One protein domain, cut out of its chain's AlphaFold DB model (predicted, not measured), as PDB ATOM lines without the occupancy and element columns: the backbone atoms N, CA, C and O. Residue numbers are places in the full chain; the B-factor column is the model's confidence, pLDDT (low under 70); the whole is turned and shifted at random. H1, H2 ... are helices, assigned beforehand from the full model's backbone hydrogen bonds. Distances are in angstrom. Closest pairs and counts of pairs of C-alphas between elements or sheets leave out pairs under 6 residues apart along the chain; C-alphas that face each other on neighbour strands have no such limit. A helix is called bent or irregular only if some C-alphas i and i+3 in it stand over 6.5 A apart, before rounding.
ATOM      1  N   GLY A 320     -34.068 -22.868  36.204       50.69
ATOM      2  CA  GLY A 320     -32.740 -23.311  35.759       50.69
ATOM      3  C   GLY A 320     -32.218 -22.646  34.478       50.69
ATOM      4  O   GLY A 320     -31.053 -22.836  34.126       50.69
ATOM      5  N   ARG A 321     -32.998 -21.782  33.805       46.31
ATOM      6  CA  ARG A 321     -32.515 -21.020  32.630       46.31
ATOM      7  C   ARG A 321     -31.424 -19.999  32.962       46.31
ATOM      8  O   ARG A 321     -30.786 -19.469  32.050       46.31
ATOM      9  N   HIS A 322     -31.197 -19.698  34.240       49.22
ATOM     10  CA  HIS A 322     -30.200 -18.727  34.694       49.22
ATOM     11  C   HIS A 322     -29.085 -19.313  35.570       49.22
ATOM     12  O   HIS A 322     -28.542 -18.639  36.447       49.22
ATOM     13  N   HIS A 323     -28.588 -20.501  35.215       58.53
ATOM     14  CA  HIS A 323     -27.227 -20.920  35.577       58.53
ATOM     15  C   HIS A 323     -26.146 -20.156  34.791       58.53
ATOM     16  O   HIS A 323     -25.218 -20.750  34.244       58.53
ATOM     17  N   ARG A 324     -26.224 -18.811  34.796       62.62
ATOM     18  CA  ARG A 324     -25.234 -17.917  34.169       62.62
ATOM     19  C   ARG A 324     -23.816 -18.229  34.633       62.62
ATOM     20  O   ARG A 324     -22.904 -18.138  33.826       62.62
ATOM     21  N   VAL A 325     -23.644 -18.619  35.900       64.69
ATOM     22  CA  VAL A 325     -22.347 -19.027  36.460       64.69
ATOM     23  C   VAL A 325     -21.798 -20.256  35.735       64.69
ATOM     24  O   VAL A 325     -20.668 -20.197  35.274       64.69
ATOM     25  N   LEU A 326     -22.581 -21.326  35.551       63.25
ATOM     26  CA  LEU A 326     -22.094 -22.530  34.866       63.25
ATOM     27  C   LEU A 326     -21.852 -22.294  33.377       63.25
ATOM     28  O   LEU A 326     -20.782 -22.645  32.898       63.25
ATOM     29  N   SER A 327     -22.765 -21.626  32.666       67.88
ATOM     30  CA  SER A 327     -22.553 -21.297  31.247       67.88
ATOM     31  C   SER A 327     -21.370 -20.339  31.035       67.88
ATOM     32  O   SER A 327     -20.670 -20.414  30.028       67.88
ATOM     33  N   PHE A 328     -21.119 -19.432  31.989       73.25
ATOM     34  CA  PHE A 328     -19.940 -18.567  31.972       73.25
ATOM     35  C   PHE A 328     -18.666 -19.359  32.272       73.25
ATOM     36  O   PHE A 328     -17.694 -19.214  31.540       73.25
ATOM     37  N   THR A 329     -18.669 -20.230  33.286       69.12
ATOM     38  CA  THR A 329     -17.542 -21.119  33.601       69.12
ATOM     39  C   THR A 329     -17.221 -22.051  32.434       69.12
ATOM     40  O   THR A 329     -16.049 -22.218  32.117       69.12
ATOM     41  N   GLU A 330     -18.222 -22.624  31.767       72.44
ATOM     42  CA  GLU A 330     -18.057 -23.464  30.575       72.44
ATOM     43  C   GLU A 330     -17.398 -22.674  29.436       72.44
ATOM     44  O   GLU A 330     -16.336 -23.060  28.945       72.44
ATOM     45  N   SER A 331     -17.964 -21.514  29.083       77.00
ATOM     46  CA  SER A 331     -17.427 -20.627  28.042       77.00
ATOM     47  C   SER A 331     -16.006 -20.133  28.359       77.00
ATOM     48  O   SER A 331     -15.121 -20.160  27.500       77.00
ATOM     49  N   ALA A 332     -15.746 -19.755  29.613       76.75
ATOM     50  CA  ALA A 332     -14.425 -19.351  30.087       76.75
ATOM     51  C   ALA A 332     -13.427 -20.516  30.030       76.75
ATOM     52  O   ALA A 332     -12.316 -20.343  29.535       76.75
ATOM     53  N   THR A 333     -13.824 -21.720  30.452       70.62
ATOM     54  CA  THR A 333     -12.980 -22.925  30.390       70.62
ATOM     55  C   THR A 333     -12.641 -23.288  28.946       70.62
ATOM     56  O   THR A 333     -11.474 -23.536  28.644       70.62
ATOM     57  N   GLY A 334     -13.612 -23.236  28.028       73.06
ATOM     58  CA  GLY A 334     -13.374 -23.420  26.594       73.06
ATOM     59  C   GLY A 334     -12.395 -22.387  26.018       73.06
ATOM     60  O   GLY A 334     -11.486 -22.744  25.269       73.06
ATOM     61  N   CYS A 335     -12.515 -21.121  26.431       80.75
ATOM     62  CA  CYS A 335     -11.570 -20.064  26.071       80.75
ATOM     63  C   CYS A 335     -10.150 -20.350  26.599       80.75
ATOM     64  O   CYS A 335      -9.187 -20.297  25.832       80.75
ATOM     65  N   PHE A 336     -10.004 -20.727  27.875       78.12
ATOM     66  CA  PHE A 336      -8.697 -21.047  28.459       78.12
ATOM     67  C   PHE A 336      -8.047 -22.271  27.811       78.12
ATOM     68  O   PHE A 336      -6.847 -22.235  27.557       78.12
ATOM     69  N   LEU A 337      -8.814 -23.310  27.461       72.06
ATOM     70  CA  LEU A 337      -8.307 -24.465  26.709       72.06
ATOM     71  C   LEU A 337      -7.784 -24.066  25.319       72.06
ATOM     72  O   LEU A 337      -6.733 -24.546  24.894       72.06
ATOM     73  N   LEU A 338      -8.461 -23.147  24.623       77.75
ATOM     74  CA  LEU A 338      -7.992 -22.633  23.334       77.75
ATOM     75  C   LEU A 338      -6.696 -21.816  23.482       77.75
ATOM     76  O   LEU A 338      -5.753 -22.018  22.716       77.75
ATOM     77  N   VAL A 339      -6.605 -20.953  24.501       78.19
ATOM     78  CA  VAL A 339      -5.360 -20.237  24.850       78.19
ATOM     79  C   VAL A 339      -4.232 -21.225  25.176       78.19
ATOM     80  O   VAL A 339      -3.105 -21.043  24.718       78.19
ATOM     81  N   GLN A 340      -4.540 -22.305  25.892       73.75
ATOM     82  CA  GLN A 340      -3.596 -23.349  26.290       73.75
ATOM     83  C   GLN A 340      -3.035 -24.118  25.089       73.75
ATOM     84  O   GLN A 340      -1.824 -24.331  25.021       73.75
ATOM     85  N   LEU A 341      -3.870 -24.446  24.097       74.06
ATOM     86  CA  LEU A 341      -3.428 -25.031  22.825       74.06
ATOM     87  C   LEU A 341      -2.517 -24.077  22.034       74.06
ATOM     88  O   LEU A 341      -1.482 -24.503  21.516       74.06
ATOM     89  N   VAL A 342      -2.852 -22.783  21.975       79.38
ATOM     90  CA  VAL A 342      -2.016 -21.769  21.303       79.38
ATOM     91  C   VAL A 342      -0.664 -21.615  22.006       79.38
ATOM     92  O   VAL A 342       0.376 -21.641  21.345       79.38
ATOM     93  N   LEU A 343      -0.645 -21.507  23.338       73.12
ATOM     94  CA  LEU A 343       0.588 -21.395  24.120       73.12
ATOM     95  C   LEU A 343       1.446 -22.662  24.021       73.12
ATOM     96  O   LEU A 343       2.659 -22.551  23.838       73.12
ATOM     97  N   ALA A 344       0.841 -23.853  24.051       71.94
ATOM     98  CA  ALA A 344       1.543 -25.111  23.810       71.94
ATOM     99  C   ALA A 344       2.179 -25.139  22.410       71.94
ATOM    100  O   ALA A 344       3.359 -25.462  22.285       71.94
ATOM    101  N   GLY A 345       1.453 -24.713  21.371       76.19
ATOM    102  CA  GLY A 345       1.983 -24.581  20.010       76.19
ATOM    103  C   GLY A 345       3.151 -23.593  19.906       76.19
ATOM    104  O   GLY A 345       4.145 -23.884  19.239       76.19
ATOM    105  N   VAL A 346       3.085 -22.452  20.603       75.06
ATOM    106  CA  VAL A 346       4.183 -21.469  20.675       75.06
ATOM    107  C   VAL A 346       5.411 -22.050  21.380       75.06
ATOM    108  O   VAL A 346       6.523 -21.900  20.873       75.06
ATOM    109  N   VAL A 347       5.231 -22.734  22.516       69.44
ATOM    110  CA  VAL A 347       6.326 -23.382  23.257       69.44
ATOM    111  C   VAL A 347       6.954 -24.502  22.429       69.44
ATOM    112  O   VAL A 347       8.173 -24.528  22.298       69.44
ATOM    113  N   LEU A 348       6.151 -25.368  21.806       70.69
ATOM    114  CA  LEU A 348       6.622 -26.481  20.979       70.69
ATOM    115  C   LEU A 348       7.395 -25.977  19.751       70.69
ATOM    116  O   LEU A 348       8.535 -26.381  19.522       70.69
ATOM    117  N   ARG A 349       6.822 -25.017  19.009       77.75
ATOM    118  CA  ARG A 349       7.487 -24.361  17.873       77.75
ATOM    119  C   ARG A 349       8.800 -23.708  18.297       77.75
ATOM    120  O   ARG A 349       9.774 -23.770  17.555       77.75
ATOM    121  N   ARG A 350       8.843 -23.078  19.475       71.06
ATOM    122  CA  ARG A 350      10.066 -22.472  20.008       71.06
ATOM    123  C   ARG A 350      11.106 -23.530  20.375       71.06
ATOM    124  O   ARG A 350      12.251 -23.374  19.979       71.06
ATOM    125  N   PHE A 351      10.712 -24.588  21.077       68.94
ATOM    126  CA  PHE A 351      11.608 -25.655  21.528       68.94
ATOM    127  C   PHE A 351      12.310 -26.352  20.352       68.94
ATOM    128  O   PHE A 351      13.502 -26.628  20.432       68.94
ATOM    129  N   PHE A 352      11.603 -26.551  19.232       73.81
ATOM    130  CA  PHE A 352      12.183 -27.137  18.019       73.81
ATOM    131  C   PHE A 352      12.941 -26.154  17.105       73.81
ATOM    132  O   PHE A 352      13.734 -26.615  16.290       73.81
ATOM    133  N   LEU A 353      12.723 -24.832  17.198       70.81
ATOM    134  CA  LEU A 353      13.325 -23.849  16.269       70.81
ATOM    135  C   LEU A 353      14.327 -22.863  16.901       70.81
ATOM    136  O   LEU A 353      15.107 -22.260  16.170       70.81
ATOM    137  N   PHE A 354      14.310 -22.646  18.221       62.16
ATOM    138  CA  PHE A 354      15.104 -21.610  18.901       62.16
ATOM    139  C   PHE A 354      15.590 -22.072  20.285       62.16
ATOM    140  O   PHE A 354      14.877 -21.940  21.282       62.16
ATOM    141  N   VAL A 355      16.834 -22.552  20.350       53.09
ATOM    142  CA  VAL A 355      17.376 -23.278  21.517       53.09
ATOM    143  C   VAL A 355      17.800 -22.379  22.700       53.09
ATOM    144  O   VAL A 355      17.596 -22.762  23.849       53.09
ATOM    145  N   ASP A 356      18.336 -21.169  22.479       52.38
ATOM    146  CA  ASP A 356      19.290 -20.571  23.447       52.38
ATOM    147  C   ASP A 356      18.889 -19.270  24.190       52.38
ATOM    148  O   ASP A 356      19.737 -18.429  24.479       52.38
ATOM    149  N   THR A 357      17.620 -19.055  24.575       59.41
ATOM    150  CA  THR A 357      17.273 -17.905  25.461       59.41
ATOM    151  C   THR A 357      16.244 -18.202  26.557       59.41
ATOM    152  O   THR A 357      15.042 -17.967  26.398       59.41
ATOM    153  N   GLY A 358      16.739 -18.593  27.739       66.88
ATOM    154  CA  GLY A 358      15.923 -18.820  28.944       66.88
ATOM    155  C   GLY A 358      15.096 -17.606  29.393       66.88
ATOM    156  O   GLY A 358      13.948 -17.770  29.789       66.88
ATOM    157  N   LYS A 359      15.600 -16.370  29.222       71.56
ATOM    158  CA  LYS A 359      14.866 -15.133  29.583       71.56
ATOM    159  C   LYS A 359      13.482 -15.028  28.928       71.56
ATOM    160  O   LYS A 359      12.556 -14.497  29.534       71.56
ATOM    161  N   LEU A 360      13.333 -15.503  27.689       72.19
ATOM    162  CA  LEU A 360      12.053 -15.446  26.978       72.19
ATOM    163  C   LEU A 360      11.148 -16.637  27.337       72.19
ATOM    164  O   LEU A 360       9.935 -16.467  27.368       72.19
ATOM    165  N   LEU A 361      11.714 -17.789  27.720       72.75
ATOM    166  CA  LEU A 361      10.945 -18.880  28.332       72.75
ATOM    167  C   LEU A 361      10.318 -18.430  29.664       72.75
ATOM    168  O   LEU A 361       9.113 -18.582  29.841       72.75
ATOM    169  N   SER A 362      11.085 -17.773  30.544       73.25
ATOM    170  CA  SER A 362      10.572 -17.212  31.804       73.25
ATOM    171  C   SER A 362       9.432 -16.209  31.584       73.25
ATOM    172  O   SER A 362       8.426 -16.263  32.284       73.25
ATOM    173  N   ARG A 363       9.537 -15.330  30.573       76.75
ATOM    174  CA  ARG A 363       8.456 -14.391  30.203       76.75
ATOM    175  C   ARG A 363       7.197 -15.103  29.703       76.75
ATOM    176  O   ARG A 363       6.098 -14.688  30.054       76.75
ATOM    177  N   VAL A 364       7.340 -16.170  28.912       76.69
ATOM    178  CA  VAL A 364       6.204 -16.983  28.440       76.69
ATOM    179  C   VAL A 364       5.535 -17.726  29.601       76.69
ATOM    180  O   VAL A 364       4.311 -17.742  29.671       76.69
ATOM    181  N   ILE A 365       6.315 -18.272  30.541       77.31
ATOM    182  CA  ILE A 365       5.811 -18.920  31.765       77.31
ATOM    183  C   ILE A 365       5.002 -17.934  32.619       77.31
ATOM    184  O   ILE A 365       3.863 -18.223  32.981       77.31
ATOM    185  N   VAL A 366       5.559 -16.750  32.884       77.75
ATOM    186  CA  VAL A 366       4.871 -15.653  33.582       77.75
ATOM    187  C   VAL A 366       3.564 -15.287  32.880       77.75
ATOM    188  O   VAL A 366       2.518 -15.208  33.520       77.75
ATOM    189  N   PHE A 367       3.605 -15.079  31.562       79.44
ATOM    190  CA  PHE A 367       2.423 -14.687  30.802       79.44
ATOM    191  C   PHE A 367       1.340 -15.775  30.831       79.44
ATOM    192  O   PHE A 367       0.180 -15.456  31.077       79.44
ATOM    193  N   LYS A 368       1.712 -17.055  30.665       80.31
ATOM    194  CA  LYS A 368       0.797 -18.199  30.816       80.31
ATOM    195  C   LYS A 368       0.136 -18.201  32.197       80.31
ATOM    196  O   LYS A 368      -1.076 -18.386  32.283       80.31
ATOM    197  N   PHE A 369       0.903 -17.957  33.261       82.25
ATOM    198  CA  PHE A 369       0.359 -17.953  34.615       82.25
ATOM    199  C   PHE A 369      -0.768 -16.918  34.777       82.25
ATOM    200  O   PHE A 369      -1.857 -17.278  35.217       82.25
ATOM    201  N   PHE A 370      -0.560 -15.670  34.345       80.31
ATOM    202  CA  PHE A 370      -1.576 -14.616  34.478       80.31
ATOM    203  C   PHE A 370      -2.713 -14.696  33.458       80.31
ATOM    204  O   PHE A 370      -3.860 -14.432  33.809       80.31
ATOM    205  N   ALA A 371      -2.420 -15.058  32.209       79.06
ATOM    206  CA  ALA A 371      -3.423 -15.108  31.145       79.06
ATOM    207  C   ALA A 371      -4.317 -16.358  31.209       79.06
ATOM    208  O   ALA A 371      -5.400 -16.355  30.628       79.06
ATOM    209  N   GLN A 372      -3.863 -17.429  31.871       83.50
ATOM    210  CA  GLN A 372      -4.503 -18.740  31.792       83.50
ATOM    211  C   GLN A 372      -4.537 -19.487  33.131       83.50
ATOM    212  O   GLN A 372      -5.629 -19.768  33.613       83.50
ATOM    213  N   ASP A 373      -3.394 -19.820  33.746       83.62
ATOM    214  CA  ASP A 373      -3.405 -20.745  34.895       83.62
ATOM    215  C   ASP A 373      -4.112 -20.141  36.128       83.62
ATOM    216  O   ASP A 373      -4.890 -20.836  36.781       83.62
ATOM    217  N   PHE A 374      -3.915 -18.848  36.418       83.56
ATOM    218  CA  PHE A 374      -4.617 -18.141  37.496       83.56
ATOM    219  C   PHE A 374      -6.131 -18.005  37.210       83.56
ATOM    220  O   PHE A 374      -6.919 -18.471  38.039       83.56
ATOM    221  N   PRO A 375      -6.589 -17.471  36.052       82.69
ATOM    222  CA  PRO A 375      -8.016 -17.438  35.713       82.69
ATOM    223  C   PRO A 375      -8.696 -18.815  35.697       82.69
ATOM    224  O   PRO A 375      -9.820 -18.945  36.186       82.69
ATOM    225  N   GLN A 376      -8.019 -19.852  35.193       83.69
ATOM    226  CA  GLN A 376      -8.537 -21.222  35.148       83.69
ATOM    227  C   GLN A 376      -8.706 -21.803  36.560       83.69
ATOM    228  O   GLN A 376      -9.770 -22.341  36.871       83.69
ATOM    229  N   GLN A 377      -7.711 -21.648  37.442       87.31
ATOM    230  CA  GLN A 377      -7.836 -22.058  38.846       87.31
ATOM    231  C   GLN A 377      -8.962 -21.305  39.565       87.31
ATOM    232  O   GLN A 377      -9.723 -21.924  40.307       87.31
ATOM    233  N   MET A 378      -9.119 -20.002  39.309       82.25
ATOM    234  CA  MET A 378     -10.219 -19.207  39.866       82.25
ATOM    235  C   MET A 378     -11.593 -19.671  39.361       82.25
ATOM    236  O   MET A 378     -12.534 -19.735  40.149       82.25
ATOM    237  N   CYS A 379     -11.723 -20.051  38.086       82.50
ATOM    238  CA  CYS A 379     -12.974 -20.598  37.550       82.50
ATOM    239  C   CYS A 379     -13.321 -21.965  38.154       82.50
ATOM    240  O   CYS A 379     -14.484 -22.203  38.474       82.50
ATOM    241  N   ILE A 380     -12.327 -22.831  38.374       82.62
ATOM    242  CA  ILE A 380     -12.509 -24.113  39.070       82.62
ATOM    243  C   ILE A 380     -12.905 -23.878  40.533       82.62
ATOM    244  O   ILE A 380     -13.864 -24.479  41.008       82.62
ATOM    245  N   ALA A 381     -12.233 -22.966  41.239       82.75
ATOM    246  CA  ALA A 381     -12.576 -22.598  42.611       82.75
ATOM    247  C   ALA A 381     -14.008 -22.045  42.727       82.75
ATOM    248  O   ALA A 381     -14.768 -22.476  43.594       82.75
ATOM    249  N   ALA A 382     -14.400 -21.139  41.826       81.06
ATOM    250  CA  ALA A 382     -15.747 -20.576  41.771       81.06
ATOM    251  C   ALA A 382     -16.809 -21.633  41.429       81.06
ATOM    252  O   ALA A 382     -17.893 -21.612  42.007       81.06
ATOM    253  N   TYR A 383     -16.496 -22.583  40.542       80.50
ATOM    254  CA  TYR A 383     -17.358 -23.725  40.236       80.50
ATOM    255  C   TYR A 383     -17.560 -24.635  41.448       80.50
ATOM    256  O   TYR A 383     -18.700 -24.905  41.814       80.50
ATOM    257  N   LEU A 384     -16.476 -25.054  42.113       79.12
ATOM    258  CA  LEU A 384     -16.550 -25.876  43.324       79.12
ATOM    259  C   LEU A 384     -17.356 -25.153  44.416       79.12
ATOM    260  O   LEU A 384     -18.260 -25.740  45.002       79.12
ATOM    261  N   TYR A 385     -17.112 -23.859  44.636       80.12
ATOM    262  CA  TYR A 385     -17.894 -23.061  45.582       80.12
ATOM    263  C   TYR A 385     -19.386 -22.996  45.207       80.12
ATOM    264  O   TYR A 385     -20.244 -23.281  46.038       80.12
ATOM    265  N   ALA A 386     -19.720 -22.685  43.949       77.88
ATOM    266  CA  ALA A 386     -21.106 -22.608  43.481       77.88
ATOM    267  C   ALA A 386     -21.831 -23.968  43.484       77.88
ATOM    268  O   ALA A 386     -23.060 -24.016  43.594       77.88
ATOM    269  N   TRP A 387     -21.088 -25.069  43.368       77.94
ATOM    270  CA  TRP A 387     -21.619 -26.424  43.427       77.94
ATOM    271  C   TRP A 387     -21.878 -26.883  44.871       77.94
ATOM    272  O   TRP A 387     -22.944 -27.446  45.128       77.94
ATOM    273  N   TYR A 388     -20.944 -26.632  45.801       75.38
ATOM    274  CA  TYR A 388     -20.985 -27.127  47.191       75.38
ATOM    275  C   TYR A 388     -21.495 -26.128  48.240       75.38
ATOM    276  O   TYR A 388     -21.574 -26.495  49.408       75.38
ATOM    277  N   ALA A 389     -21.855 -24.894  47.876       75.81
ATOM    278  CA  ALA A 389     -22.558 -23.990  48.789       75.81
ATOM    279  C   ALA A 389     -23.865 -24.620  49.321       75.81
ATOM    280  O   ALA A 389     -24.503 -25.403  48.622       75.81
ATOM    281  N   GLU A 390     -24.317 -24.207  50.512       70.00
ATOM    282  CA  GLU A 390     -25.502 -24.763  51.208       70.00
ATOM    283  C   GLU A 390     -26.821 -24.672  50.413       70.00
ATOM    284  O   GLU A 390     -27.786 -25.384  50.691       70.00
ATOM    285  N   ASN A 391     -26.847 -23.782  49.415       72.81
ATOM    286  CA  ASN A 391     -27.938 -23.570  48.460       72.81
ATOM    287  C   ASN A 391     -27.433 -23.640  47.001       72.81
ATOM    288  O   ASN A 391     -27.945 -22.946  46.115       72.81
ATOM    289  N   GLY A 392     -26.338 -24.377  46.787       74.56
ATOM    290  CA  GLY A 392     -25.589 -24.506  45.538       74.56
ATOM    291  C   GLY A 392     -26.183 -25.530  44.572       74.56
ATOM    292  O   GLY A 392     -27.209 -26.152  44.847       74.56
ATOM    293  N   LEU A 393     -25.530 -25.717  43.418       73.81
ATOM    294  CA  LEU A 393     -26.092 -26.541  42.341       73.81
ATOM    295  C   LEU A 393     -26.348 -27.995  42.765       73.81
ATOM    296  O   LEU A 393     -27.369 -28.551  42.372       73.81
ATOM    297  N   ARG A 394     -25.485 -28.591  43.602       77.19
ATOM    298  CA  ARG A 394     -25.695 -29.955  44.120       77.19
ATOM    299  C   ARG A 394     -27.030 -30.073  44.835       77.19
ATOM    300  O   ARG A 394     -27.836 -30.932  44.497       77.19
ATOM    301  N   CYS A 395     -27.267 -29.173  45.787       76.94
ATOM    302  CA  CYS A 395     -28.489 -29.153  46.573       76.94
ATOM    303  C   CYS A 395     -29.712 -28.881  45.691       76.94
ATOM    304  O   CYS A 395     -30.772 -29.425  45.956       76.94
ATOM    305  N   GLN A 396     -29.566 -28.129  44.593       74.31
ATOM    306  CA  GLN A 396     -30.637 -27.959  43.608       74.31
ATOM    307  C   GLN A 396     -30.903 -29.221  42.779       74.31
ATOM    308  O   GLN A 396     -32.058 -29.589  42.614       74.31
ATOM    309  N   MET A 397     -29.872 -29.915  42.287       72.81
ATOM    310  CA  MET A 397     -30.040 -31.180  41.555       72.81
ATOM    311  C   MET A 397     -30.622 -32.285  42.444       72.81
ATOM    312  O   MET A 397     -31.464 -33.051  41.985       72.81
ATOM    313  N   CYS A 398     -30.240 -32.302  43.723       74.62
ATOM    314  CA  CYS A 398     -30.839 -33.132  44.764       74.62
ATOM    315  C   CYS A 398     -32.368 -33.043  44.798       74.62
ATOM    316  O   CYS A 398     -33.030 -34.076  44.766       74.62
ATOM    317  N   LEU A 399     -32.928 -31.822  44.801       71.69
ATOM    318  CA  LEU A 399     -34.383 -31.581  44.851       71.69
ATOM    319  C   LEU A 399     -35.154 -32.297  43.735       71.69
ATOM    320  O   LEU A 399     -36.340 -32.564  43.899       71.69
ATOM    321  N   PHE A 400     -34.502 -32.561  42.601       67.81
ATOM    322  CA  PHE A 400     -35.112 -33.209  41.442       67.81
ATOM    323  C   PHE A 400     -34.738 -34.687  41.308       67.81
ATOM    324  O   PHE A 400     -35.476 -35.429  40.660       67.81
ATOM    325  N   HIS A 401     -33.610 -35.129  41.878       68.50
ATOM    326  CA  HIS A 401     -33.184 -36.524  41.796       68.50
ATOM    327  C   HIS A 401     -32.270 -36.947  42.974       68.50
ATOM    328  O   HIS A 401     -31.126 -36.482  43.049       68.50
ATOM    329  N   PRO A 402     -32.700 -37.882  43.855       68.56
ATOM    330  CA  PRO A 402     -31.930 -38.309  45.037       68.56
ATOM    331  C   PRO A 402     -30.531 -38.849  44.735       68.56
ATOM    332  O   PRO A 402     -29.616 -38.657  45.528       68.56
ATOM    333  N   SER A 403     -30.319 -39.493  43.582       68.12
ATOM    334  CA  SER A 403     -29.009 -40.075  43.236       68.12
ATOM    335  C   SER A 403     -27.887 -39.036  43.076       68.12
ATOM    336  O   SER A 403     -26.719 -39.394  42.980       68.12
ATOM    337  N   HIS A 404     -28.204 -37.738  43.019       68.12
ATOM    338  CA  HIS A 404     -27.191 -36.676  43.043       68.12
ATOM    339  C   HIS A 404     -26.798 -36.244  44.467       68.12
ATOM    340  O   HIS A 404     -25.835 -35.489  44.631       68.12
ATOM    341  N   CYS A 405     -27.500 -36.737  45.490       68.69
ATOM    342  CA  CYS A 405     -27.258 -36.394  46.885       68.69
ATOM    343  C   CYS A 405     -26.131 -37.213  47.499       68.69
ATOM    344  O   CYS A 405     -25.189 -36.613  48.017       68.69
ATOM    345  N   ASP A 406     -26.171 -38.540  47.394       61.84
ATOM    346  CA  ASP A 406     -25.218 -39.398  48.111       61.84
ATOM    347  C   ASP A 406     -24.006 -39.820  47.262       61.84
ATOM    348  O   ASP A 406     -22.892 -39.892  47.780       61.84
ATOM    349  N   ASP A 407     -24.167 -39.995  45.943       57.66
ATOM    350  CA  ASP A 407     -23.109 -40.564  45.087       57.66
ATOM    351  C   ASP A 407     -22.039 -39.553  44.626       57.66
ATOM    352  O   ASP A 407     -20.934 -39.932  44.223       57.66
ATOM    353  N   GLN A 408     -22.325 -38.247  44.658       58.50
ATOM    354  CA  GLN A 408     -21.424 -37.223  44.107       58.50
ATOM    355  C   GLN A 408     -20.556 -36.556  45.179       58.50
ATOM    356  O   GLN A 408     -20.766 -35.405  45.573       58.50
ATOM    357  N   HIS A 409     -19.514 -37.285  45.596       65.81
ATOM    358  CA  HIS A 409     -18.399 -36.746  46.382       65.81
ATOM    359  C   HIS A 409     -17.856 -35.443  45.753       65.81
ATOM    360  O   HIS A 409     -17.769 -35.358  44.522       65.81
ATOM    361  N   PRO A 410     -17.426 -34.436  46.546       61.97
ATOM    362  CA  PRO A 410     -17.016 -33.137  46.015       61.97
ATOM    363  C   PRO A 410     -15.889 -33.144  44.974       61.97
ATOM    364  O   PRO A 410     -15.738 -32.231  44.164       61.97
ATOM    365  N   LEU A 411     -15.114 -34.221  44.975       66.94
ATOM    366  CA  LEU A 411     -14.096 -34.527  43.985       66.94
ATOM    367  C   LEU A 411     -14.494 -35.796  43.218       66.94
ATOM    368  O   LEU A 411     -13.783 -36.797  43.271       66.94
ATOM    369  N   HIS A 412     -15.646 -35.770  42.536       74.62
ATOM    370  CA  HIS A 412     -15.990 -36.777  41.525       74.62
ATOM    371  C   HIS A 412     -14.838 -36.897  40.516       74.62
ATOM    372  O   HIS A 412     -14.178 -35.897  40.228       74.62
ATOM    373  N   SER A 413     -14.595 -38.091  39.968       70.25
ATOM    374  CA  SER A 413     -13.405 -38.403  39.156       70.25
ATOM    375  C   SER A 413     -13.111 -37.357  38.072       70.25
ATOM    376  O   SER A 413     -11.975 -36.908  37.953       70.25
ATOM    377  N   THR A 414     -14.133 -36.885  37.357       69.75
ATOM    378  CA  THR A 414     -14.033 -35.801  36.363       69.75
ATOM    379  C   THR A 414     -13.530 -34.480  36.958       69.75
ATOM    380  O   THR A 414     -12.561 -33.916  36.455       69.75
ATOM    381  N   ASN A 415     -14.140 -34.000  38.048       74.06
ATOM    382  CA  ASN A 415     -13.733 -32.762  38.725       74.06
ATOM    383  C   ASN A 415     -12.309 -32.905  39.287       74.06
ATOM    384  O   ASN A 415     -11.490 -32.003  39.138       74.06
ATOM    385  N   LEU A 416     -11.996 -34.062  39.882       77.75
ATOM    386  CA  LEU A 416     -10.672 -34.378  40.412       77.75
ATOM    387  C   LEU A 416      -9.603 -34.375  39.312       77.75
ATOM    388  O   LEU A 416      -8.540 -33.795  39.516       77.75
ATOM    389  N   LEU A 417      -9.886 -34.964  38.146       71.00
ATOM    390  CA  LEU A 417      -8.992 -34.950  36.986       71.00
ATOM    391  C   LEU A 417      -8.780 -33.528  36.454       71.00
ATOM    392  O   LEU A 417      -7.641 -33.153  36.194       71.00
ATOM    393  N   VAL A 418      -9.830 -32.707  36.348       75.88
ATOM    394  CA  VAL A 418      -9.706 -31.297  35.926       75.88
ATOM    395  C   VAL A 418      -8.848 -30.495  36.911       75.88
ATOM    396  O   VAL A 418      -7.946 -29.768  36.486       75.88
ATOM    397  N   CYS A 419      -9.058 -30.664  38.221       81.19
ATOM    398  CA  CYS A 419      -8.209 -30.067  39.254       81.19
ATOM    399  C   CYS A 419      -6.755 -30.551  39.131       81.19
ATOM    400  O   CYS A 419      -5.839 -29.732  39.089       81.19
ATOM    401  N   LEU A 420      -6.540 -31.865  39.011       79.25
ATOM    402  CA  LEU A 420      -5.218 -32.481  38.908       79.25
ATOM    403  C   LEU A 420      -4.459 -32.002  37.665       79.25
ATOM    404  O   LEU A 420      -3.314 -31.584  37.791       79.25
ATOM    405  N   PHE A 421      -5.078 -31.997  36.483       77.44
ATOM    406  CA  PHE A 421      -4.438 -31.510  35.258       77.44
ATOM    407  C   PHE A 421      -4.156 -30.004  35.303       77.44
ATOM    408  O   PHE A 421      -3.109 -29.569  34.824       77.44
ATOM    409  N   THR A 422      -5.028 -29.206  35.929       82.19
ATOM    410  CA  THR A 422      -4.780 -27.766  36.116       82.19
ATOM    411  C   THR A 422      -3.594 -27.526  37.056       82.19
ATOM    412  O   THR A 422      -2.712 -26.727  36.743       82.19
ATOM    413  N   LEU A 423      -3.516 -28.264  38.169       82.81
ATOM    414  CA  LEU A 423      -2.383 -28.213  39.097       82.81
ATOM    415  C   LEU A 423      -1.086 -28.700  38.439       82.81
ATOM    416  O   LEU A 423      -0.064 -28.031  38.547       82.81
ATOM    417  N   LEU A 424      -1.121 -29.812  37.700       79.75
ATOM    418  CA  LEU A 424       0.032 -30.315  36.949       79.75
ATOM    419  C   LEU A 424       0.495 -29.311  35.880       79.75
ATOM    420  O   LEU A 424       1.697 -29.111  35.739       79.75
ATOM    421  N   SER A 425      -0.421 -28.622  35.183       80.75
ATOM    422  CA  SER A 425      -0.088 -27.529  34.250       80.75
ATOM    423  C   SER A 425       0.633 -26.371  34.949       80.75
ATOM    424  O   SER A 425       1.632 -25.869  34.425       80.75
ATOM    425  N   ALA A 426       0.150 -25.960  36.126       82.56
ATOM    426  CA  ALA A 426       0.745 -24.880  36.909       82.56
ATOM    427  C   ALA A 426       2.135 -25.263  37.460       82.56
ATOM    428  O   ALA A 426       3.078 -24.477  37.356       82.56
ATOM    429  N   VAL A 427       2.288 -26.490  37.969       82.31
ATOM    430  CA  VAL A 427       3.548 -27.019  38.519       82.31
ATOM    431  C   VAL A 427       4.586 -27.288  37.422       82.31
ATOM    432  O   VAL A 427       5.760 -26.964  37.602       82.31
ATOM    433  N   ALA A 428       4.182 -27.812  36.259       76.25
ATOM    434  CA  ALA A 428       5.091 -28.086  35.142       76.25
ATOM    435  C   ALA A 428       5.824 -26.824  34.653       76.25
ATOM    436  O   ALA A 428       6.993 -26.896  34.276       76.25
ATOM    437  N   ASN A 429       5.185 -25.653  34.740       70.94
ATOM    438  CA  ASN A 429       5.829 -24.370  34.450       70.94
ATOM    439  C   ASN A 429       7.051 -24.096  35.346       70.94
ATOM    440  O   ASN A 429       8.016 -23.486  34.891       70.94
ATOM    441  N   GLN A 430       7.024 -24.545  36.605       69.88
ATOM    442  CA  GLN A 430       8.121 -24.348  37.558       69.88
ATOM    443  C   GLN A 430       9.251 -25.361  37.349       69.88
ATOM    444  O   GLN A 430      10.419 -25.034  37.545       69.88
ATOM    445  N   LEU A 431       8.927 -26.561  36.855       62.25
ATOM    446  CA  LEU A 431       9.925 -27.535  36.400       62.25
ATOM    447  C   LEU A 431      10.663 -27.050  35.138       62.25
ATOM    448  O   LEU A 431      11.862 -27.283  34.999       62.25
ATOM    449  N   LEU A 432       9.978 -26.309  34.256       61.00
ATOM    450  CA  LEU A 432      10.586 -25.632  33.103       61.00
ATOM    451  C   LEU A 432      11.487 -24.447  33.493       61.00
ATOM    452  O   LEU A 432      12.298 -24.007  32.678       61.00
ATOM    453  N   PHE A 433      11.431 -23.978  34.744       60.84
ATOM    454  CA  PHE A 433      12.396 -23.032  35.317       60.84
ATOM    455  C   PHE A 433      13.722 -23.726  35.713       60.84
ATOM    456  O   PHE A 433      14.363 -23.404  36.716       60.84
ATOM    457  N   GLN A 434      14.190 -24.663  34.879       55.94
ATOM    458  CA  GLN A 434      15.601 -25.025  34.823       55.94
ATOM    459  C   GLN A 434      16.390 -23.849  34.234       55.94
ATOM    460  O   GLN A 434      16.746 -23.818  33.054       55.94
ATOM    461  N   ALA A 435      16.744 -22.892  35.092       51.94
ATOM    462  CA  ALA A 435      18.030 -22.239  34.915       51.94
ATOM    463  C   ALA A 435      19.079 -23.359  34.836       51.94
ATOM    464  O   ALA A 435      19.171 -24.174  35.757       51.94
ATOM    465  N   ARG A 436      19.827 -23.440  33.725       56.12
ATOM    466  CA  ARG A 436      21.027 -24.285  33.663       56.12
ATOM    467  C   ARG A 436      21.912 -23.849  34.828       56.12
ATOM    468  O   ARG A 436      22.474 -22.754  34.767       56.12
ATOM    469  N   LEU A 437      22.020 -24.690  35.857       57.38
ATOM    470  CA  LEU A 437      23.080 -24.573  36.848       57.38
ATOM    471  C   LEU A 437      24.381 -24.562  36.043       57.38
ATOM    472  O   LEU A 437      24.677 -25.511  35.311       57.38
ATOM    473  N   LYS A 438      25.094 -23.435  36.072       65.12
ATOM    474  CA  LYS A 438      26.425 -23.375  35.477       65.12
ATOM    475  C   LYS A 438      27.298 -24.393  36.221       65.12
ATOM    476  O   LYS A 438      27.168 -24.494  37.439       65.12
ATOM    477  N   PRO A 439      28.173 -25.140  35.532       66.44
ATOM    478  CA  PRO A 439      29.161 -25.950  36.232       66.44
ATOM    479  C   PRO A 439      29.985 -25.033  37.153       66.44
ATOM    480  O   PRO A 439      30.526 -24.034  36.677       66.44
ATOM    481  N   GLY A 440      30.019 -25.350  38.452       77.50
ATOM    482  CA  GLY A 440      30.608 -24.504  39.501       77.50
ATOM    483  C   GLY A 440      29.619 -23.840  40.474       77.50
ATOM    484  O   GLY A 440      30.005 -22.872  41.116       77.50
ATOM    485  N   TYR A 441      28.369 -24.309  40.563       74.81
ATOM    486  CA  TYR A 441      27.480 -24.015  41.698       74.81
ATOM    487  C   TYR A 441      27.791 -24.947  42.881       74.81
ATOM    488  O   TYR A 441      28.022 -26.137  42.656       74.81
ATOM    489  N   ASP A 442      27.762 -24.420  44.108       83.81
ATOM    490  CA  ASP A 442      28.007 -25.192  45.332       83.81
ATOM    491  C   ASP A 442      26.700 -25.795  45.891       83.81
ATOM    492  O   ASP A 442      25.589 -25.428  45.498       83.81
ATOM    493  N   SER A 443      26.803 -26.739  46.834       82.50
ATOM    494  CA  SER A 443      25.632 -27.429  47.411       82.50
ATOM    495  C   SER A 443      24.681 -26.507  48.192       82.50
ATOM    496  O   SER A 443      23.504 -26.834  48.373       82.50
ATOM    497  N   GLU A 444      25.154 -25.339  48.634       79.69
ATOM    498  CA  GLU A 444      24.311 -24.307  49.245       79.69
ATOM    499  C   GLU A 444      23.375 -23.659  48.210       79.69
ATOM    500  O   GLU A 444      22.185 -23.471  48.479       79.69
ATOM    501  N   ASP A 445      23.860 -23.413  46.988       78.25
ATOM    502  CA  ASP A 445      23.051 -22.870  45.896       78.25
ATOM    503  C   ASP A 445      21.971 -23.857  45.438       78.25
ATOM    504  O   ASP A 445      20.856 -23.448  45.100       78.25
ATOM    505  N   GLU A 446      22.253 -25.164  45.467       79.19
ATOM    506  CA  GLU A 446      21.241 -26.189  45.192       79.19
ATOM    507  C   GLU A 446      20.080 -26.112  46.198       79.19
ATOM    508  O   GLU A 446      18.911 -26.145  45.794       79.19
ATOM    509  N   CYS A 447      20.382 -25.928  47.491       79.69
ATOM    510  CA  CYS A 447      19.376 -25.724  48.536       79.69
ATOM    511  C   CYS A 447      18.539 -24.457  48.286       79.69
ATOM    512  O   CYS A 447      17.306 -24.512  48.335       79.69
ATOM    513  N   VAL A 448      19.186 -23.332  47.955       79.00
ATOM    514  CA  VAL A 448      18.511 -22.059  47.643       79.00
ATOM    515  C   VAL A 448      17.606 -22.192  46.410       79.00
ATOM    516  O   VAL A 448      16.443 -21.779  46.440       79.00
ATOM    517  N   VAL A 449      18.076 -22.841  45.342       78.12
ATOM    518  CA  VAL A 449      17.276 -23.113  44.135       78.12
ATOM    519  C   VAL A 449      16.084 -24.026  44.443       78.12
ATOM    520  O   VAL A 449      14.991 -23.804  43.914       78.12
ATOM    521  N   CYS A 450      16.243 -25.026  45.315       81.06
ATOM    522  CA  CYS A 450      15.132 -25.877  45.747       81.06
ATOM    523  C   CYS A 450      14.087 -25.098  46.558       81.06
ATOM    524  O   CYS A 450      12.888 -25.260  46.311       81.06
ATOM    525  N   PHE A 451      14.515 -24.202  47.449       84.38
ATOM    526  CA  PHE A 451      13.615 -23.316  48.191       84.38
ATOM    527  C   PHE A 451      12.820 -22.393  47.255       84.38
ATOM    528  O   PHE A 451      11.588 -22.373  47.316       84.38
ATOM    529  N   PHE A 452      13.485 -21.704  46.318       81.81
ATOM    530  CA  PHE A 452      12.796 -20.848  45.344       81.81
ATOM    531  C   PHE A 452      11.825 -21.627  44.450       81.81
ATOM    532  O   PHE A 452      10.738 -21.130  44.158       81.81
ATOM    533  N   ARG A 453      12.151 -22.865  44.054       82.19
ATOM    534  CA  ARG A 453      11.206 -23.738  43.337       82.19
ATOM    535  C   ARG A 453       9.970 -24.050  44.177       82.19
ATOM    536  O   ARG A 453       8.864 -23.969  43.651       82.19
ATOM    537  N   PHE A 454      10.132 -24.366  45.460       84.69
ATOM    538  CA  PHE A 454       9.005 -24.646  46.354       84.69
ATOM    539  C   PHE A 454       8.120 -23.410  46.577       84.69
ATOM    540  O   PHE A 454       6.891 -23.506  46.522       84.69
ATOM    541  N   VAL A 455       8.731 -22.233  46.724       86.25
ATOM    542  CA  VAL A 455       8.047 -20.932  46.766       86.25
ATOM    543  C   VAL A 455       7.268 -20.661  45.474       86.25
ATOM    544  O   VAL A 455       6.077 -20.358  45.522       86.25
ATOM    545  N   MET A 456       7.892 -20.830  44.309       83.94
ATOM    546  CA  MET A 456       7.243 -20.580  43.017       83.94
ATOM    547  C   MET A 456       6.134 -21.593  42.706       83.94
ATOM    548  O   MET A 456       5.099 -21.217  42.153       83.94
ATOM    549  N   VAL A 457       6.295 -22.859  43.112       87.25
ATOM    550  CA  VAL A 457       5.211 -23.854  43.105       87.25
ATOM    551  C   VAL A 457       4.060 -23.377  43.989       87.25
ATOM    552  O   VAL A 457       2.928 -23.344  43.514       87.25
ATOM    553  N   SER A 458       4.352 -22.926  45.211       90.56
ATOM    554  CA  SER A 458       3.359 -22.419  46.168       90.56
ATOM    555  C   SER A 458       2.565 -21.232  45.613       90.56
ATOM    556  O   SER A 458       1.339 -21.252  45.656       90.56
ATOM    557  N   VAL A 459       3.230 -20.250  44.991       87.56
ATOM    558  CA  VAL A 459       2.568 -19.142  44.275       87.56
ATOM    559  C   VAL A 459       1.732 -19.654  43.093       87.56
ATOM    560  O   VAL A 459       0.611 -19.190  42.887       87.56
ATOM    561  N   SER A 460       2.233 -20.635  42.333       87.31
ATOM    562  CA  SER A 460       1.548 -21.145  41.136       87.31
ATOM    563  C   SER A 460       0.242 -21.891  41.419       87.31
ATOM    564  O   SER A 460      -0.633 -21.908  40.556       87.31
ATOM    565  N   ILE A 461       0.097 -22.475  42.613       90.75
ATOM    566  CA  ILE A 461      -1.119 -23.178  43.058       90.75
ATOM    567  C   ILE A 461      -1.942 -22.365  44.069       90.75
ATOM    568  O   ILE A 461      -2.986 -22.832  44.523       90.75
ATOM    569  N   LEU A 462      -1.493 -21.152  44.417       89.62
ATOM    570  CA  LEU A 462      -2.068 -20.336  45.485       89.62
ATOM    571  C   LEU A 462      -3.577 -20.066  45.348       89.62
ATOM    572  O   LEU A 462      -4.264 -20.143  46.371       89.62
ATOM    573  N   PRO A 463      -4.139 -19.773  44.155       86.94
ATOM    574  CA  PRO A 463      -5.584 -19.599  44.006       86.94
ATOM    575  C   PRO A 463      -6.348 -20.866  44.398       86.94
ATOM    576  O   PRO A 463      -7.312 -20.802  45.163       86.94
ATOM    577  N   PHE A 464      -5.875 -22.027  43.934       86.69
ATOM    578  CA  PHE A 464      -6.474 -23.315  44.257       86.69
ATOM    579  C   PHE A 464      -6.320 -23.668  45.740       86.69
ATOM    580  O   PHE A 464      -7.300 -24.049  46.377       86.69
ATOM    581  N   THR A 465      -5.130 -23.518  46.331       90.25
ATOM    582  CA  THR A 465      -4.923 -23.884  47.741       90.25
ATOM    583  C   THR A 465      -5.635 -22.928  48.697       90.25
ATOM    584  O   THR A 465      -6.213 -23.388  49.676       90.25
ATOM    585  N   THR A 466      -5.720 -21.632  48.371       88.31
ATOM    586  CA  THR A 466      -6.531 -20.659  49.126       88.31
ATOM    587  C   THR A 466      -8.012 -21.033  49.080       88.31
ATOM    588  O   THR A 466      -8.658 -21.105  50.126       88.31
ATOM    589  N   ALA A 467      -8.549 -21.331  47.891       84.25
ATOM    590  CA  ALA A 467      -9.931 -21.779  47.747       84.25
ATOM    591  C   ALA A 467     -10.188 -23.072  48.532       84.25
ATOM    592  O   ALA A 467     -11.158 -23.159  49.280       84.25
ATOM    593  N   MET A 468      -9.286 -24.052  48.436       82.75
ATOM    594  CA  MET A 468      -9.402 -25.308  49.172       82.75
ATOM    595  C   MET A 468      -9.262 -25.134  50.688       82.75
ATOM    596  O   MET A 468      -9.944 -25.847  51.411       82.75
ATOM    597  N   CYS A 469      -8.456 -24.195  51.196       83.75
ATOM    598  CA  CYS A 469      -8.429 -23.849  52.622       83.75
ATOM    599  C   CYS A 469      -9.779 -23.294  53.101       83.75
ATOM    600  O   CYS A 469     -10.278 -23.721  54.139       83.75
ATOM    601  N   MET A 470     -10.393 -22.386  52.335       80.81
ATOM    602  CA  MET A 470     -11.705 -21.816  52.675       80.81
ATOM    603  C   MET A 470     -12.829 -22.863  52.587       80.81
ATOM    604  O   MET A 470     -13.709 -22.906  53.443       80.81
ATOM    605  N   LEU A 471     -12.784 -23.747  51.583       74.56
ATOM    606  CA  LEU A 471     -13.758 -24.827  51.390       74.56
ATOM    607  C   LEU A 471     -13.571 -25.990  52.387       74.56
ATOM    608  O   LEU A 471     -14.553 -26.621  52.780       74.56
ATOM    609  N   SER A 472     -12.340 -26.310  52.804       67.44
ATOM    610  CA  SER A 472     -12.059 -27.508  53.616       67.44
ATOM    611  C   SER A 472     -12.577 -27.415  55.045       67.44
ATOM    612  O   SER A 472     -13.040 -28.427  55.576       67.44
ATOM    613  N   ALA A 473     -12.556 -26.214  55.629       61.56
ATOM    614  CA  ALA A 473     -13.034 -25.960  56.984       61.56
ATOM    615  C   ALA A 473     -14.555 -26.154  57.134       61.56
ATOM    616  O   ALA A 473     -15.014 -26.547  58.204       61.56
ATOM    617  N   VAL A 474     -15.325 -25.897  56.068       60.72
ATOM    618  CA  VAL A 474     -16.799 -25.881  56.103       60.72
ATOM    619  C   VAL A 474     -17.419 -27.083  55.380       60.72
ATOM    620  O   VAL A 474     -18.341 -27.696  55.907       60.72
ATOM    621  N   LEU A 475     -16.916 -27.449  54.193       59.81
ATOM    622  CA  LEU A 475     -17.648 -28.311  53.249       59.81
ATOM    623  C   LEU A 475     -17.022 -29.692  53.022       59.81
ATOM    624  O   LEU A 475     -17.743 -30.675  52.866       59.81
ATOM    625  N   LEU A 476     -15.689 -29.793  52.990       61.09
ATOM    626  CA  LEU A 476     -15.026 -31.037  52.565       61.09
ATOM    627  C   LEU A 476     -14.796 -32.047  53.707       61.09
ATOM    628  O   LEU A 476     -14.389 -33.174  53.439       61.09
ATOM    629  N   HIS A 477     -15.012 -31.655  54.971       66.44
ATOM    630  CA  HIS A 477     -14.793 -32.482  56.174       66.44
ATOM    631  C   HIS A 477     -13.446 -33.242  56.203       66.44
ATOM    632  O   HIS A 477     -13.336 -34.321  56.793       66.44
ATOM    633  N   LEU A 478     -12.398 -32.679  55.594       67.38
ATOM    634  CA  LEU A 478     -11.092 -33.324  55.457       67.38
ATOM    635  C   LEU A 478     -10.361 -33.313  56.806       67.38
ATOM    636  O   LEU A 478      -9.556 -32.438  57.089       67.38
ATOM    637  N   LYS A 479     -10.639 -34.305  57.657       75.44
ATOM    638  CA  LYS A 479     -10.054 -34.449  59.008       75.44
ATOM    639  C   LYS A 479      -8.588 -34.916  59.021       75.44
ATOM    640  O   LYS A 479      -8.043 -35.180  60.089       75.44
ATOM    641  N   SER A 480      -7.940 -35.043  57.863       82.44
ATOM    642  CA  SER A 480      -6.549 -35.497  57.771       82.44
ATOM    643  C   SER A 480      -5.570 -34.335  57.942       82.44
ATOM    644  O   SER A 480      -5.548 -33.407  57.134       82.44
ATOM    645  N   VAL A 481      -4.702 -34.425  58.954       84.94
ATOM    646  CA  VAL A 481      -3.610 -33.463  59.208       84.94
ATOM    647  C   VAL A 481      -2.710 -33.297  57.977       84.94
ATOM    648  O   VAL A 481      -2.295 -32.184  57.663       84.94
ATOM    649  N   LEU A 482      -2.477 -34.381  57.228       81.38
ATOM    650  CA  LEU A 482      -1.688 -34.360  55.994       81.38
ATOM    651  C   LEU A 482      -2.287 -33.412  54.944       81.38
ATOM    652  O   LEU A 482      -1.548 -32.723  54.252       81.38
ATOM    653  N   ILE A 483      -3.617 -33.333  54.847       83.44
ATOM    654  CA  ILE A 483      -4.299 -32.451  53.892       83.44
ATOM    655  C   ILE A 483      -4.142 -30.985  54.307       83.44
ATOM    656  O   ILE A 483      -3.804 -30.149  53.471       83.44
ATOM    657  N   TYR A 484      -4.309 -30.670  55.595       83.88
ATOM    658  CA  TYR A 484      -4.049 -29.316  56.098       83.88
ATOM    659  C   TYR A 484      -2.595 -28.889  55.895       83.88
ATOM    660  O   TYR A 484      -2.351 -27.732  55.571       83.88
ATOM    661  N   PHE A 485      -1.635 -29.809  56.012       86.88
ATOM    662  CA  PHE A 485      -0.234 -29.522  55.713       86.88
ATOM    663  C   PHE A 485      -0.008 -29.273  54.211       86.88
ATOM    664  O   PHE A 485       0.523 -28.230  53.834       86.88
ATOM    665  N   LEU A 486      -0.476 -30.185  53.348       85.06
ATOM    666  CA  LEU A 486      -0.306 -30.113  51.890       85.06
ATOM    667  C   LEU A 486      -0.991 -28.902  51.239       85.06
ATOM    668  O   LEU A 486      -0.536 -28.450  50.194       85.06
ATOM    669  N   ILE A 487      -2.072 -28.381  51.824       88.31
ATOM    670  CA  ILE A 487      -2.796 -27.209  51.304       88.31
ATOM    671  C   ILE A 487      -2.376 -25.932  52.049       88.31
ATOM    672  O   ILE A 487      -2.151 -24.891  51.429       88.31
ATOM    673  N   GLY A 488      -2.229 -26.000  53.373       89.56
ATOM    674  CA  GLY A 488      -1.917 -24.853  54.222       89.56
ATOM    675  C   GLY A 488      -0.498 -24.324  54.037       89.56
ATOM    676  O   GLY A 488      -0.331 -23.114  53.901       89.56
ATOM    677  N   VAL A 489       0.519 -25.195  53.962       91.00
ATOM    678  CA  VAL A 489       1.919 -24.750  53.813       91.00
ATOM    679  C   VAL A 489       2.138 -23.998  52.491       91.00
ATOM    680  O   VAL A 489       2.623 -22.865  52.554       91.00
ATOM    681  N   PRO A 490       1.712 -24.504  51.312       91.56
ATOM    682  CA  PRO A 490       1.803 -23.730  50.074       91.56
ATOM    683  C   PRO A 490       0.947 -22.459  50.088       91.56
ATOM    684  O   PRO A 490       1.346 -21.451  49.512       91.56
ATOM    685  N   THR A 491      -0.196 -22.455  50.781       92.25
ATOM    686  CA  THR A 491      -1.024 -21.242  50.913       92.25
ATOM    687  C   THR A 491      -0.294 -20.147  51.688       92.25
ATOM    688  O   THR A 491      -0.199 -19.018  51.212       92.25
ATOM    689  N   VAL A 492       0.274 -20.471  52.854       92.38
ATOM    690  CA  VAL A 492       1.028 -19.510  53.677       92.38
ATOM    691  C   VAL A 492       2.273 -19.016  52.939       92.38
ATOM    692  O   VAL A 492       2.524 -17.813  52.916       92.38
ATOM    693  N   LEU A 493       3.020 -19.910  52.284       92.12
ATOM    694  CA  LEU A 493       4.220 -19.534  51.530       92.12
ATOM    695  C   LEU A 493       3.899 -18.700  50.288       92.12
ATOM    696  O   LEU A 493       4.596 -17.723  50.022       92.12
ATOM    697  N   GLY A 494       2.842 -19.033  49.544       89.56
ATOM    698  CA  GLY A 494       2.422 -18.259  48.378       89.56
ATOM    699  C   GLY A 494       1.968 -16.847  48.759       89.56
ATOM    700  O   GLY A 494       2.453 -15.880  48.173       89.56
ATOM    701  N   TRP A 495       1.114 -16.706  49.782       91.31
ATOM    702  CA  TRP A 495       0.700 -15.387  50.284       91.31
ATOM    703  C   TRP A 495       1.870 -14.595  50.868       91.31
ATOM    704  O   TRP A 495       2.040 -13.431  50.516       91.31
ATOM    705  N   GLY A 496       2.714 -15.225  51.693       90.25
ATOM    706  CA  GLY A 496       3.921 -14.598  52.234       90.25
ATOM    707  C   GLY A 496       4.844 -14.086  51.128       90.25
ATOM    708  O   GLY A 496       5.296 -12.948  51.181       90.25
ATOM    709  N   THR A 497       5.034 -14.864  50.061       86.56
ATOM    710  CA  THR A 497       5.840 -14.450  48.902       86.56
ATOM    711  C   THR A 497       5.237 -13.243  48.187       86.56
ATOM    712  O   THR A 497       5.961 -12.294  47.894       86.56
ATOM    713  N   ILE A 498       3.922 -13.225  47.942       83.75
ATOM    714  CA  ILE A 498       3.246 -12.074  47.314       83.75
ATOM    715  C   ILE A 498       3.377 -10.806  48.173       83.75
ATOM    716  O   ILE A 498       3.545  -9.722  47.622       83.75
ATOM    717  N   VAL A 499       3.341 -10.930  49.504       85.06
ATOM    718  CA  VAL A 499       3.524  -9.802  50.435       85.06
ATOM    719  C   VAL A 499       4.988  -9.345  50.510       85.06
ATOM    720  O   VAL A 499       5.244  -8.148  50.613       85.06
ATOM    721  N   CYS A 500       5.955 -10.263  50.426       81.31
ATOM    722  CA  CYS A 500       7.379  -9.941  50.541       81.31
ATOM    723  C   CYS A 500       8.031  -9.464  49.233       81.31
ATOM    724  O   CYS A 500       8.963  -8.668  49.297       81.31
ATOM    725  N   VAL A 501       7.565  -9.893  48.053       77.19
ATOM    726  CA  VAL A 501       8.134  -9.463  46.754       77.19
ATOM    727  C   VAL A 501       8.188  -7.931  46.594       77.19
ATOM    728  O   VAL A 501       9.244  -7.439  46.202       77.19
ATOM    729  N   PRO A 502       7.138  -7.150  46.930       71.38
ATOM    730  CA  PRO A 502       7.210  -5.688  46.922       71.38
ATOM    731  C   PRO A 502       8.298  -5.124  47.842       71.38
ATOM    732  O   PRO A 502       8.960  -4.164  47.467       71.38
ATOM    733  N   LEU A 503       8.514  -5.726  49.020       68.94
ATOM    734  CA  LEU A 503       9.536  -5.273  49.970       68.94
ATOM    735  C   LEU A 503      10.945  -5.463  49.396       68.94
ATOM    736  O   LEU A 503      11.745  -4.538  49.454       68.94
ATOM    737  N   PHE A 504      11.224  -6.614  48.774       65.31
ATOM    738  CA  PHE A 504      12.509  -6.852  48.110       65.31
ATOM    739  C   PHE A 504      12.740  -5.915  46.919       65.31
ATOM    740  O   PHE A 504      13.829  -5.371  46.783       65.31
ATOM    741  N   VAL A 505      11.711  -5.667  46.099       66.06
ATOM    742  CA  VAL A 505      11.801  -4.726  44.965       66.06
ATOM    743  C   VAL A 505      12.106  -3.299  45.434       66.06
ATOM    744  O   VAL A 505      12.878  -2.616  44.777       66.06
ATOM    745  N   CYS A 506      11.553  -2.860  46.570       57.16
ATOM    746  CA  CYS A 506      11.855  -1.540  47.136       57.16
ATOM    747  C   CYS A 506      13.247  -1.443  47.790       57.16
ATOM    748  O   CYS A 506      13.756  -0.337  47.930       57.16
ATOM    749  N   CYS A 507      13.851  -2.558  48.218       58.47
ATOM    750  CA  CYS A 507      15.185  -2.558  48.832       58.47
ATOM    751  C   CYS A 507      16.337  -2.625  47.814       58.47
ATOM    752  O   CYS A 507      17.438  -2.194  48.140       58.47
ATOM    753  N   ASP A 508      16.096  -3.131  46.599       46.38
ATOM    754  CA  ASP A 508      17.099  -3.175  45.517       46.38
ATOM    755  C   ASP A 508      17.397  -1.785  44.904       46.38
ATOM    756  O   ASP A 508      18.408  -1.631  44.226       46.38
ATOM    757  N   ASP A 509      16.553  -0.768  45.134       45.84
ATOM    758  CA  ASP A 509      16.750   0.597  44.605       45.84
ATOM    759  C   ASP A 509      17.721   1.464  45.459       45.84
ATOM    760  O   ASP A 509      18.025   2.596  45.075       45.84
TER     761      ASP A 509
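This is residues 320 to 509 of the 511 residues of the protein "Gpr180 protein" of Symbiodinium pilosum (UniProt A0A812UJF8). An elongated slab of long helices: the bent helix H6 has H2 and H5 packed on one side, while H7a crosses H6 near its bend on the other. H1 packs on the far side of H2, the small helices H3 and H4 sit at one end, and residues 499 to 509 of H7 stick out. The printed part has 190 residues with seven named helices, H1 to H7 in chain order, and no named strand; the class is all helix. It is only just loose, close to compact, with a radius of gyration of the C-alphas of 19.7 A, and spans 65 by 40 by 31 A.

H6, residues 443 to 474, H2, residues 358 to 388, and H7, residues 481 to 509, were each assigned as one helix by hydrogen bonds but are bent. C-alphas 460 and 463 are 7.8 A apart, between H6a, residues 443 to 460, 25.7 A long, and H6b, residues 463 to 474. C-alphas 371 and 374 are 7.1 A apart, between H2a, residues 358 to 371, and H2b, residues 374 to 388. C-alphas 499 and 502 are 6.5 A apart, between H7a, residues 481 to 499, 26.2 A long, and H7b, residues 502 to 509, ending at C-alpha 509 (16.750, 0.597, 44.605). H1, residues 324 to 353, starts at C-alpha 324 (-25.234, -17.917, 34.169) and measures 42.9 A; H5, residues 413 to 431, measures 25.9 A. H3 is residues 393 to 400 and H4 residues 403 to 406.

H6a touches H7a, about perpendicular at 86 degrees, closest at C-alphas Val 459 and Gly 494, 4.2 A. H5 and H6a form a helical hairpin, closest at C-alphas Ala 426 and Ser 460, 5.7 A. H6b touches H2b, closest at C-alphas Gln 377 and Phe 464, 5.7 A, the same way at a shallow tilt of 18 degrees. H1, H2a, H2b and H5 form a bundle, side by side; H1 touches H2b, closest at C-alphas Thr 329 and Cys 379, 6.1 A. H3 touches H2b only at the corner, and touches H4. H1 and H7a are apart. Every O i to N i+4 pair is within hydrogen-bond range in H1, H2a, H2b and H6a, against 3 of 4 in H3, 13 of 15 in H5, 6 of 8 in H6b, 14 of 15 in H7a and 3 of 4 in H7b; H4 is too short for one.

The C-alphas farthest apart, Phe 400 and Gly 440, are 66.3 A apart. The printed part has no cut, and the H5 to H6 link is long. Mean pLDDT of the printed part is 74.9; 53 residues are under 70, among them 400 to 411.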